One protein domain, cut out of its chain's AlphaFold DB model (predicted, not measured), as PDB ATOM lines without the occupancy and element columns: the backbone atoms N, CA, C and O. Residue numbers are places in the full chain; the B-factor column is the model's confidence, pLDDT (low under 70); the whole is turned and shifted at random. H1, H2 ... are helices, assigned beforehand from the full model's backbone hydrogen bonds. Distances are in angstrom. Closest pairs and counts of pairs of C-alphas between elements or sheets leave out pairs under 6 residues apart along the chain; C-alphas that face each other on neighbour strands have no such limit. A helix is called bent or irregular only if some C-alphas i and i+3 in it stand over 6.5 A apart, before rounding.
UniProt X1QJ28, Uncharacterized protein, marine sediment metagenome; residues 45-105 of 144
ATOM      1  N   ASP A  45      60.556  -4.601 253.732       87.62
ATOM      2  CA  ASP A  45      59.641  -4.151 254.789       87.62
ATOM      3  C   ASP A  45      59.608  -5.109 255.990       87.62
ATOM      4  O   ASP A  45      59.623  -4.685 257.149       87.62
ATOM      5  N   GLN A  46      59.606  -6.423 255.742       87.81
ATOM      6  CA  GLN A  46      59.652  -7.409 256.823       87.81
ATOM      7  C   GLN A  46      60.992  -7.390 257.556       87.81
ATOM      8  O   GLN A  46      61.024  -7.547 258.780       87.81
ATOM      9  N   LYS A  47      62.106  -7.216 256.832       92.25
ATOM     10  CA  LYS A  47      63.431  -7.056 257.448       92.25
ATOM     11  C   LYS A  47      63.477  -5.783 258.285       92.25
ATOM     12  O   LYS A  47      63.966  -5.838 259.408       92.25
ATOM     13  N   LEU A  48      62.927  -4.680 257.781       91.00
ATOM     14  CA  LEU A  48      62.892  -3.395 258.469       91.00
ATOM     15  C   LEU A  48      62.147  -3.504 259.801       91.00
ATOM     16  O   LEU A  48      62.698  -3.155 260.842       91.00
ATOM     17  N   GLN A  49      60.947  -4.090 259.796       89.56
ATOM     18  CA  GLN A  49      60.190  -4.305 261.031       89.56
ATOM     19  C   GLN A  49      60.945  -5.205 262.016       89.56
ATOM     20  O   GLN A  49      61.071  -4.869 263.191       89.56
ATOM     21  N   ARG A  50      61.532  -6.317 261.550       91.50
ATOM     22  CA  ARG A  50      62.365  -7.186 262.406       91.50
ATOM     23  C   ARG A  50      63.572  -6.446 262.983       91.50
ATOM     24  O   ARG A  50      63.929  -6.693 264.133       91.50
ATOM     25  N   ASN A  51      64.174  -5.542 262.216       93.38
ATOM     26  CA  ASN A  51      65.293  -4.727 262.669       93.38
ATOM     27  C   ASN A  51      64.864  -3.727 263.747       93.38
ATOM     28  O   ASN A  51      65.606  -3.564 264.709       93.38
ATOM     29  N   TYR A  52      63.669  -3.130 263.660       92.31
ATOM     30  CA  TYR A  52      63.142  -2.281 264.735       92.31
ATOM     31  C   TYR A  52      62.956  -3.048 266.041       92.31
ATOM     32  O   TYR A  52      63.404  -2.579 267.084       92.31
ATOM     33  N   PHE A  53      62.371  -4.248 265.987       92.81
ATOM     34  CA  PHE A  53      62.270  -5.112 267.167       92.81
ATOM     35  C   PHE A  53      63.651  -5.470 267.720       92.81
ATOM     36  O   PHE A  53      63.883  -5.351 268.918       92.81
ATOM     37  N   LYS A  54      64.588  -5.872 266.851       93.56
ATOM     38  CA  LYS A  54      65.949  -6.228 267.264       93.56
ATOM     39  C   LYS A  54      66.667  -5.054 267.937       93.56
ATOM     40  O   LYS A  54      67.307  -5.257 268.962       93.56
ATOM     41  N   ALA A  55      66.547  -3.853 267.376       91.44
ATOM     42  CA  ALA A  55      67.133  -2.644 267.940       91.44
ATOM     43  C   ALA A  55      66.506  -2.298 269.296       91.44
ATOM     44  O   ALA A  55      67.236  -2.105 270.257       91.44
ATOM     45  N   ALA A  56      65.174  -2.310 269.405       91.19
ATOM     46  CA  ALA A  56      64.485  -1.992 270.656       91.19
ATOM     47  C   ALA A  56      64.856  -2.956 271.798       91.19
ATOM     48  O   ALA A  56      65.072  -2.513 272.923       91.19
ATOM     49  N   VAL A  57      64.985  -4.256 271.506       92.69
ATOM     50  CA  VAL A  57      65.424  -5.259 272.492       92.69
ATOM     51  C   VAL A  57      66.882  -5.040 272.897       92.69
ATOM     52  O   VAL A  57      67.206  -5.134 274.076       92.69
ATOM     53  N   ALA A  58      67.763  -4.726 271.945       91.62
ATOM     54  CA  ALA A  58      69.157  -4.417 272.256       91.62
ATOM     55  C   ALA A  58      69.275  -3.170 273.147       91.62
ATOM     56  O   ALA A  58      70.000  -3.203 274.138       91.62
ATOM     57  N   GLU A  59      68.521  -2.111 272.836       88.44
ATOM     58  CA  GLU A  59      68.441  -0.907 273.668       88.44
ATOM     59  C   GLU A  59      67.927  -1.253 275.076       88.44
ATOM     60  O   GLU A  59      68.569  -0.888 276.044       88.44
ATOM     61  N   TRP A  60      66.861  -2.053 275.232       88.38
ATOM     62  CA  TRP A  60      66.369  -2.465 276.564       88.38
ATOM     63  C   TRP A  60      67.448  -3.102 277.453       88.38
ATOM     64  O   TRP A  60      67.472  -2.874 278.657       88.38
ATOM     65  N   HIS A  61      68.352  -3.889 276.870       88.25
ATOM     66  CA  HIS A  61      69.451  -4.500 277.617       88.25
ATOM     67  C   HIS A  61      70.663  -3.578 277.817       88.25
ATOM     68  O   HIS A  61      71.492  -3.865 278.674       88.25
ATOM     69  N   THR A  62      70.789  -2.504 277.032       87.06
ATOM     70  CA  THR A  62      71.952  -1.595 277.053       87.06
ATOM     71  C   THR A  62      71.667  -0.303 277.820       87.06
ATOM     72  O   THR A  62      72.582   0.256 278.412       87.06
ATOM     73  N   ASP A  63      70.408   0.142 277.855       80.62
ATOM     74  CA  ASP A  63      69.952   1.392 278.483       80.62
ATOM     75  C   ASP A  63      70.143   1.396 280.016       80.62
ATOM     76  O   ASP A  63      70.008   2.439 280.643       80.62
ATOM     77  N   GLY A  64      70.483   0.249 280.621       79.00
ATOM     78  CA  GLY A  64      70.831   0.164 282.041       79.00
ATOM     79  C   GLY A  64      69.633   0.194 282.989       79.00
ATOM     80  O   GLY A  64      69.794   0.604 284.135       79.00
ATOM     81  N   PHE A  65      68.451  -0.239 282.531       83.56
ATOM     82  CA  PHE A  65      67.261  -0.334 283.380       83.56
ATOM     83  C   PHE A  65      67.535  -1.168 284.634       83.56
ATOM     84  O   PHE A  65      67.989  -2.312 284.557       83.56
ATOM     85  N   THR A  66      67.228  -0.577 285.781       86.56
ATOM     86  CA  THR A  66      67.246  -1.245 287.078       86.56
ATOM     87  C   THR A  66      65.977  -2.076 287.270       86.56
ATOM     88  O   THR A  66      65.000  -1.935 286.529       86.56
ATOM     89  N   ASP A  67      65.952  -2.926 288.298       86.38
ATOM     90  CA  ASP A  67      64.747  -3.691 288.646       86.38
ATOM     91  C   ASP A  67      63.554  -2.766 288.954       86.38
ATOM     92  O   ASP A  67      62.425  -3.060 288.564       86.38
ATOM     93  N   LEU A  68      63.809  -1.596 289.558       84.38
ATOM     94  CA  LEU A  68      62.781  -0.581 289.819       84.38
ATOM     95  C   LEU A  68      62.189  -0.004 288.529       84.38
ATOM     96  O   LEU A  68      60.985   0.241 288.460       84.38
ATOM     97  N   ASP A  69      63.003   0.181 287.488       85.38
ATOM     98  CA  ASP A  69      62.510   0.654 286.192       85.38
ATOM     99  C   ASP A  69      61.624  -0.400 285.523       85.38
ATOM    100  O   ASP A  69      60.583  -0.078 284.946       85.38
ATOM    101  N   ALA A  70      62.007  -1.676 285.621       86.88
ATOM    102  CA  ALA A  70      61.195  -2.781 285.124       86.88
ATOM    103  C   ALA A  70      59.845  -2.862 285.860       86.88
ATOM    104  O   ALA A  70      58.803  -2.983 285.209       86.88
ATOM    105  N   GLU A  71      59.843  -2.702 287.188       87.56
ATOM    106  CA  GLU A  71      58.620  -2.617 287.994       87.56
ATOM    107  C   GLU A  71      57.745  -1.420 287.594       87.56
ATOM    108  O   GLU A  71      56.528  -1.565 287.448       87.56
ATOM    109  N   ALA A  72      58.340  -0.249 287.349       85.31
ATOM    110  CA  ALA A  72      57.615   0.929 286.880       85.31
ATOM    111  C   ALA A  72      56.941   0.679 285.518       85.31
ATOM    112  O   ALA A  72      55.779   1.049 285.313       85.31
ATOM    113  N   TRP A  73      57.624  -0.012 284.601       89.44
ATOM    114  CA  TRP A  73      57.036  -0.421 283.326       89.44
ATOM    115  C   TRP A  73      55.882  -1.413 283.500       89.44
ATOM    116  O   TRP A  73      54.873  -1.298 282.797       89.44
ATOM    117  N   ASP A  74      55.998  -2.378 284.412       89.44
ATOM    118  CA  ASP A  74      54.928  -3.340 284.702       89.44
ATOM    119  C   ASP A  74      53.701  -2.656 285.324       89.44
ATOM    120  O   ASP A  74      52.565  -2.934 284.928       89.44
ATOM    121  N   LEU A  75      53.915  -1.696 286.226       86.38
ATOM    122  CA  LEU A  75      52.853  -0.855 286.780       86.38
ATOM    123  C   LEU A  75      52.156  -0.032 285.690       86.38
ATOM    124  O   LEU A  75      50.925   0.019 285.647       86.38
ATOM    125  N   TYR A  76      52.916   0.555 284.763       86.69
ATOM    126  CA  TYR A  76      52.344   1.268 283.624       86.69
ATOM    127  C   TYR A  76      51.514   0.342 282.721       86.69
ATOM    128  O   TYR A  76      50.415   0.700 282.290       86.69
ATOM    129  N   ALA A  77      51.983  -0.882 282.466       89.19
ATOM    130  CA  ALA A  77      51.220  -1.861 281.695       89.19
ATOM    131  C   ALA A  77      49.895  -2.241 282.376       89.19
ATOM    132  O   ALA A  77      48.866  -2.364 281.702       89.19
ATOM    133  N   LEU A  78      49.900  -2.356 283.707       86.62
ATOM    134  CA  LEU A  78      48.702  -2.599 284.506       86.62
ATOM    135  C   LEU A  78      47.721  -1.419 284.440       86.62
ATOM    136  O   LEU A  78      46.518  -1.633 284.272       86.62
ATOM    137  N   ALA A  79      48.232  -0.184 284.490       84.75
ATOM    138  CA  ALA A  79      47.450   1.048 284.364       84.75
ATOM    139  C   ALA A  79      46.664   1.111 283.046       84.75
ATOM    140  O   ALA A  79      45.505   1.526 283.013       84.75
ATOM    141  N   LEU A  80      47.281   0.640 281.959       84.50
ATOM    142  CA  LEU A  80      46.667   0.567 280.633       84.50
ATOM    143  C   LEU A  80      45.558  -0.495 280.527       84.50
ATOM    144  O   LEU A  80      44.862  -0.534 279.513       84.50
ATOM    145  N   LYS A  81      45.385  -1.360 281.540       83.94
ATOM    146  CA  LYS A  81      44.393  -2.453 281.574       83.94
ATOM    147  C   LYS A  81      44.493  -3.396 280.371       83.94
ATOM    148  O   LYS A  81      43.491  -3.904 279.869       83.94
ATOM    149  N   VAL A  82      45.714  -3.637 279.898       81.44
ATOM    150  CA  VAL A  82      46.004  -4.564 278.800       81.44
ATOM    151  C   VAL A  82      46.721  -5.799 279.331       81.44
ATOM    152  O   VAL A  82      47.557  -5.702 280.221       81.44
ATOM    153  N   ALA A  83      46.442  -6.971 278.756       85.38
ATOM    154  CA  ALA A  83      47.147  -8.213 279.082       85.38
ATOM    155  C   ALA A  83      48.558  -8.232 278.454       85.38
ATOM    156  O   ALA A  83      48.836  -8.994 277.527       85.38
ATOM    157  N   LYS A  84      49.432  -7.324 278.903       88.12
ATOM    158  CA  LYS A  84      50.825  -7.172 278.463       88.12
ATOM    159  C   LYS A  84      51.717  -6.918 279.675       88.12
ATOM    160  O   LYS A  84      51.283  -6.278 280.621       88.12
ATOM    161  N   SER A  85      52.960  -7.383 279.613       91.62
ATOM    162  CA  SER A  85      54.007  -6.961 280.554       91.62
ATOM    163  C   SER A  85      54.533  -5.565 280.214       91.62
ATOM    164  O   SER A  85      54.391  -5.103 279.074       91.62
ATOM    165  N   GLY A  86      55.206  -4.931 281.169       89.94
ATOM    166  CA  GLY A  86      55.902  -3.659 281.011       89.94
ATOM    167  C   GLY A  86      56.897  -3.673 279.864       89.94
ATOM    168  O   GLY A  86      56.854  -2.803 278.994       89.94
ATOM    169  N   PHE A  87      57.690  -4.743 279.762       91.31
ATOM    170  CA  PHE A  87      58.576  -4.977 278.620       91.31
ATOM    171  C   PHE A  87      57.833  -4.886 277.275       91.31
ATOM    172  O   PHE A  87      58.243  -4.161 276.369       91.31
ATOM    173  N   ASN A  88      56.694  -5.574 277.143       92.81
ATOM    174  CA  ASN A  88      55.912  -5.572 275.905       92.81
ATOM    175  C   ASN A  88      55.339  -4.185 275.573       92.81
ATOM    176  O   ASN A  88      55.202  -3.833 274.397       92.81
ATOM    177  N   VAL A  89      54.992  -3.399 276.594       92.25
ATOM    178  CA  VAL A  89      54.529  -2.018 276.424       92.25
ATOM    179  C   VAL A  89      55.674  -1.111 275.975       92.25
ATOM    180  O   VAL A  89      55.520  -0.428 274.959       92.25
ATOM    181  N   CYS A  90      56.830  -1.168 276.642       90.94
ATOM    182  CA  CYS A  90      58.023  -0.402 276.275       90.94
ATOM    183  C   CYS A  90      58.456  -0.691 274.829       90.94
ATOM    184  O   CYS A  90      58.606   0.235 274.030       90.94
ATOM    185  N   MET A  91      58.538  -1.968 274.435       92.75
ATOM    186  CA  MET A  91      58.874  -2.354 273.057       92.75
ATOM    187  C   MET A  91      57.896  -1.759 272.042       92.75
ATOM    188  O   MET A  91      58.307  -1.206 271.021       92.75
ATOM    189  N   GLY A  92      56.594  -1.819 272.334       91.25
ATOM    190  CA  GLY A  92      55.568  -1.232 271.477       91.25
ATOM    191  C   GLY A  92      55.724   0.281 271.305       91.25
ATOM    192  O   GLY A  92      55.537   0.789 270.198       91.25
ATOM    193  N   LEU A  93      56.083   1.002 272.371       90.88
ATOM    194  CA  LEU A  93      56.332   2.443 272.319       90.88
ATOM    195  C   LEU A  93      57.611   2.773 271.544       90.88
ATOM    196  O   LEU A  93      57.560   3.625 270.659       90.88
ATOM    197  N   LYS A  94      58.716   2.059 271.792       90.62
ATOM    198  CA  LYS A  94      59.979   2.238 271.056       90.62
ATOM    199  C   LYS A  94      59.804   2.017 269.556       90.62
ATOM    200  O   LYS A  94      60.248   2.833 268.751       90.62
ATOM    201  N   ILE A  95      59.089   0.964 269.158       91.62
ATOM    202  CA  ILE A  95      58.824   0.688 267.739       91.62
ATOM    203  C   ILE A  95      57.956   1.783 267.119       91.62
ATOM    204  O   ILE A  95      58.281   2.281 266.043       91.62
ATOM    205  N   LYS A  96      56.882   2.207 267.799       91.62
ATOM    206  CA  LYS A  96      56.052   3.328 267.330       91.62
ATOM    207  C   LYS A  96      56.863   4.614 267.193       91.62
ATOM    208  O   LYS A  96      56.670   5.328 266.218       91.62
ATOM    209  N   ALA A  97      57.774   4.890 268.127       89.00
ATOM    210  CA  ALA A  97      58.654   6.049 268.061       89.00
ATOM    211  C   ALA A  97      59.542   6.002 266.810       89.00
ATOM    212  O   ALA A  97      59.536   6.964 266.049       89.00
ATOM    213  N   LYS A  98      60.207   4.872 266.521       88.19
ATOM    214  CA  LYS A  98      61.032   4.724 265.304       88.19
ATOM    215  C   LYS A  98      60.204   4.861 264.022       88.19
ATOM    216  O   LYS A  98      60.630   5.545 263.100       88.19
ATOM    217  N   VAL A  99      59.011   4.259 263.969       88.00
ATOM    218  CA  VAL A  99      58.104   4.366 262.808       88.00
ATOM    219  C   VAL A  99      57.636   5.809 262.587       88.00
ATOM    220  O   VAL A  99      57.530   6.243 261.446       88.00
ATOM    221  N   LEU A 100      57.388   6.560 263.663       90.00
ATOM    222  CA  LEU A 100      57.013   7.978 263.621       90.00
ATOM    223  C   LEU A 100      58.221   8.930 263.568       90.00
ATOM    224  O   LEU A 100      58.028  10.136 263.693       90.00
ATOM    225  N   LEU A 101      59.445   8.405 263.419       86.25
ATOM    226  CA  LEU A 101      60.700   9.167 263.406       86.25
ATOM    227  C   LEU A 101      60.888  10.078 264.633       86.25
ATOM    228  O   LEU A 101      61.461  11.161 264.544       86.25
ATOM    229  N   LYS A 102      60.407   9.635 265.797       85.44
ATOM    230  CA  LYS A 102      60.593  10.317 267.078       85.44
ATOM    231  C   LYS A 102      61.872   9.850 267.761       85.44
ATOM    232  O   LYS A 102      62.246   8.677 267.683       85.44
ATOM    233  N   THR A 103      62.505  10.763 268.484       81.12
ATOM    234  CA  THR A 103      63.650  10.471 269.344       81.12
ATOM    235  C   THR A 103      63.177   9.876 270.666       81.12
ATOM    236  O   THR A 103      62.237  10.372 271.284       81.12
ATOM    237  N   TRP A 104      63.825   8.792 271.088       80.31
ATOM    238  CA  TRP A 104      63.636   8.229 272.421       80.31
ATOM    239  C   TRP A 104      64.634   8.899 273.361       80.31
ATOM    240  O   TRP A 104      65.838   8.746 273.167       80.31
ATOM    241  N   LEU A 105      64.136   9.660 274.332       79.06
ATOM    242  CA  LEU A 105      64.953  10.300 275.358       79.06
ATOM    243  C   LEU A 105      64.798   9.512 276.658       79.06
ATOM    244  O   LEU A 105      63.674   9.302 277.117       79.06
TER     245      LEU A 105
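This is residues 45 to 105 of the 144 residues of an uncharacterized protein of marine sediment metagenome (UniProt X1QJ28). Three helices make a bent frame in which H3 is the crossbar: it begins beside the middle of H2, about perpendicular to it, and runs on to pack on the middle part of H1 at a steep tilt. H1 and H2 meet nowhere but through the stretch that joins them, and residues 61 to 68, at that corner, stick out, while residues 100 to 105 after H3 fold back. The printed part has 61 residues with three named helices, in the order H1, H2, H3, and no named strand; its class is all helix. The whole is compact, with a radius of gyration of the C-alphas of 12.0 A, and its C-alphas span 32 by 25 by 18 A.

The longest helix is H1, residues 45 to 62, and it touches H3, residues 86 to 99. The closest C-alphas of the two are those of Tyr 52 and Ile 95, 6.0 A apart. H1 touches H3 with residues 52 to 57 alone. H1 and H3 run opposite ways at a steep tilt of 52 degrees, centre to centre 10.0 A. H3 also touches H2, residues 67 to 79, and here the closest C-alphas, those of Asp 74 and Gly 86, are 3.8 A apart. H3 touches H2 with residues 86 to 90 alone. The lines of H2 and H3 are about perpendicular, at 82 degrees, and their centres are 13.8 A apart. H1 and H2 follow each other in the chain but are apart, with no C-alpha of the one within 8 A of the other. In H1, H2 and H3 every O i to N i+4 pair is within hydrogen-bond range.

H1 has 18 residues, Asp 45 to Thr 62, and measures 25.6 A from first to last C-alpha; C-alpha 45 is at (59.641, -4.151, 254.789). H2 has 13 residues, Asp 67 to Ala 79, and measures 18.4 A; C-alpha 67 is at (64.747, -3.691, 288.646). H3 has 14 residues, Gly 86 to Val 99, and measures 20.0 A; C-alpha 99 is at (58.104, 4.366, 262.808). None of the three helices is bent or irregular.

The two C-alphas farthest apart are those of Asp 45 and Leu 68, at 35.4 A, and the first and last printed C-alphas, those of Asp 45 and Leu 105, are 25.7 A apart. The printed part runs from residue 45 to residue 105 and has no cut. The link from H1 to H2, with 4 residues between them, is tight, and the link from H2 to H3, with 6 residues, is short; there is no long link. Residues 61 to 68, of which 61 and 62 belong to H1 and 67 and 68 to H2, stand free. The mean pLDDT of the printed part is 88.2, and no printed residue is under 70.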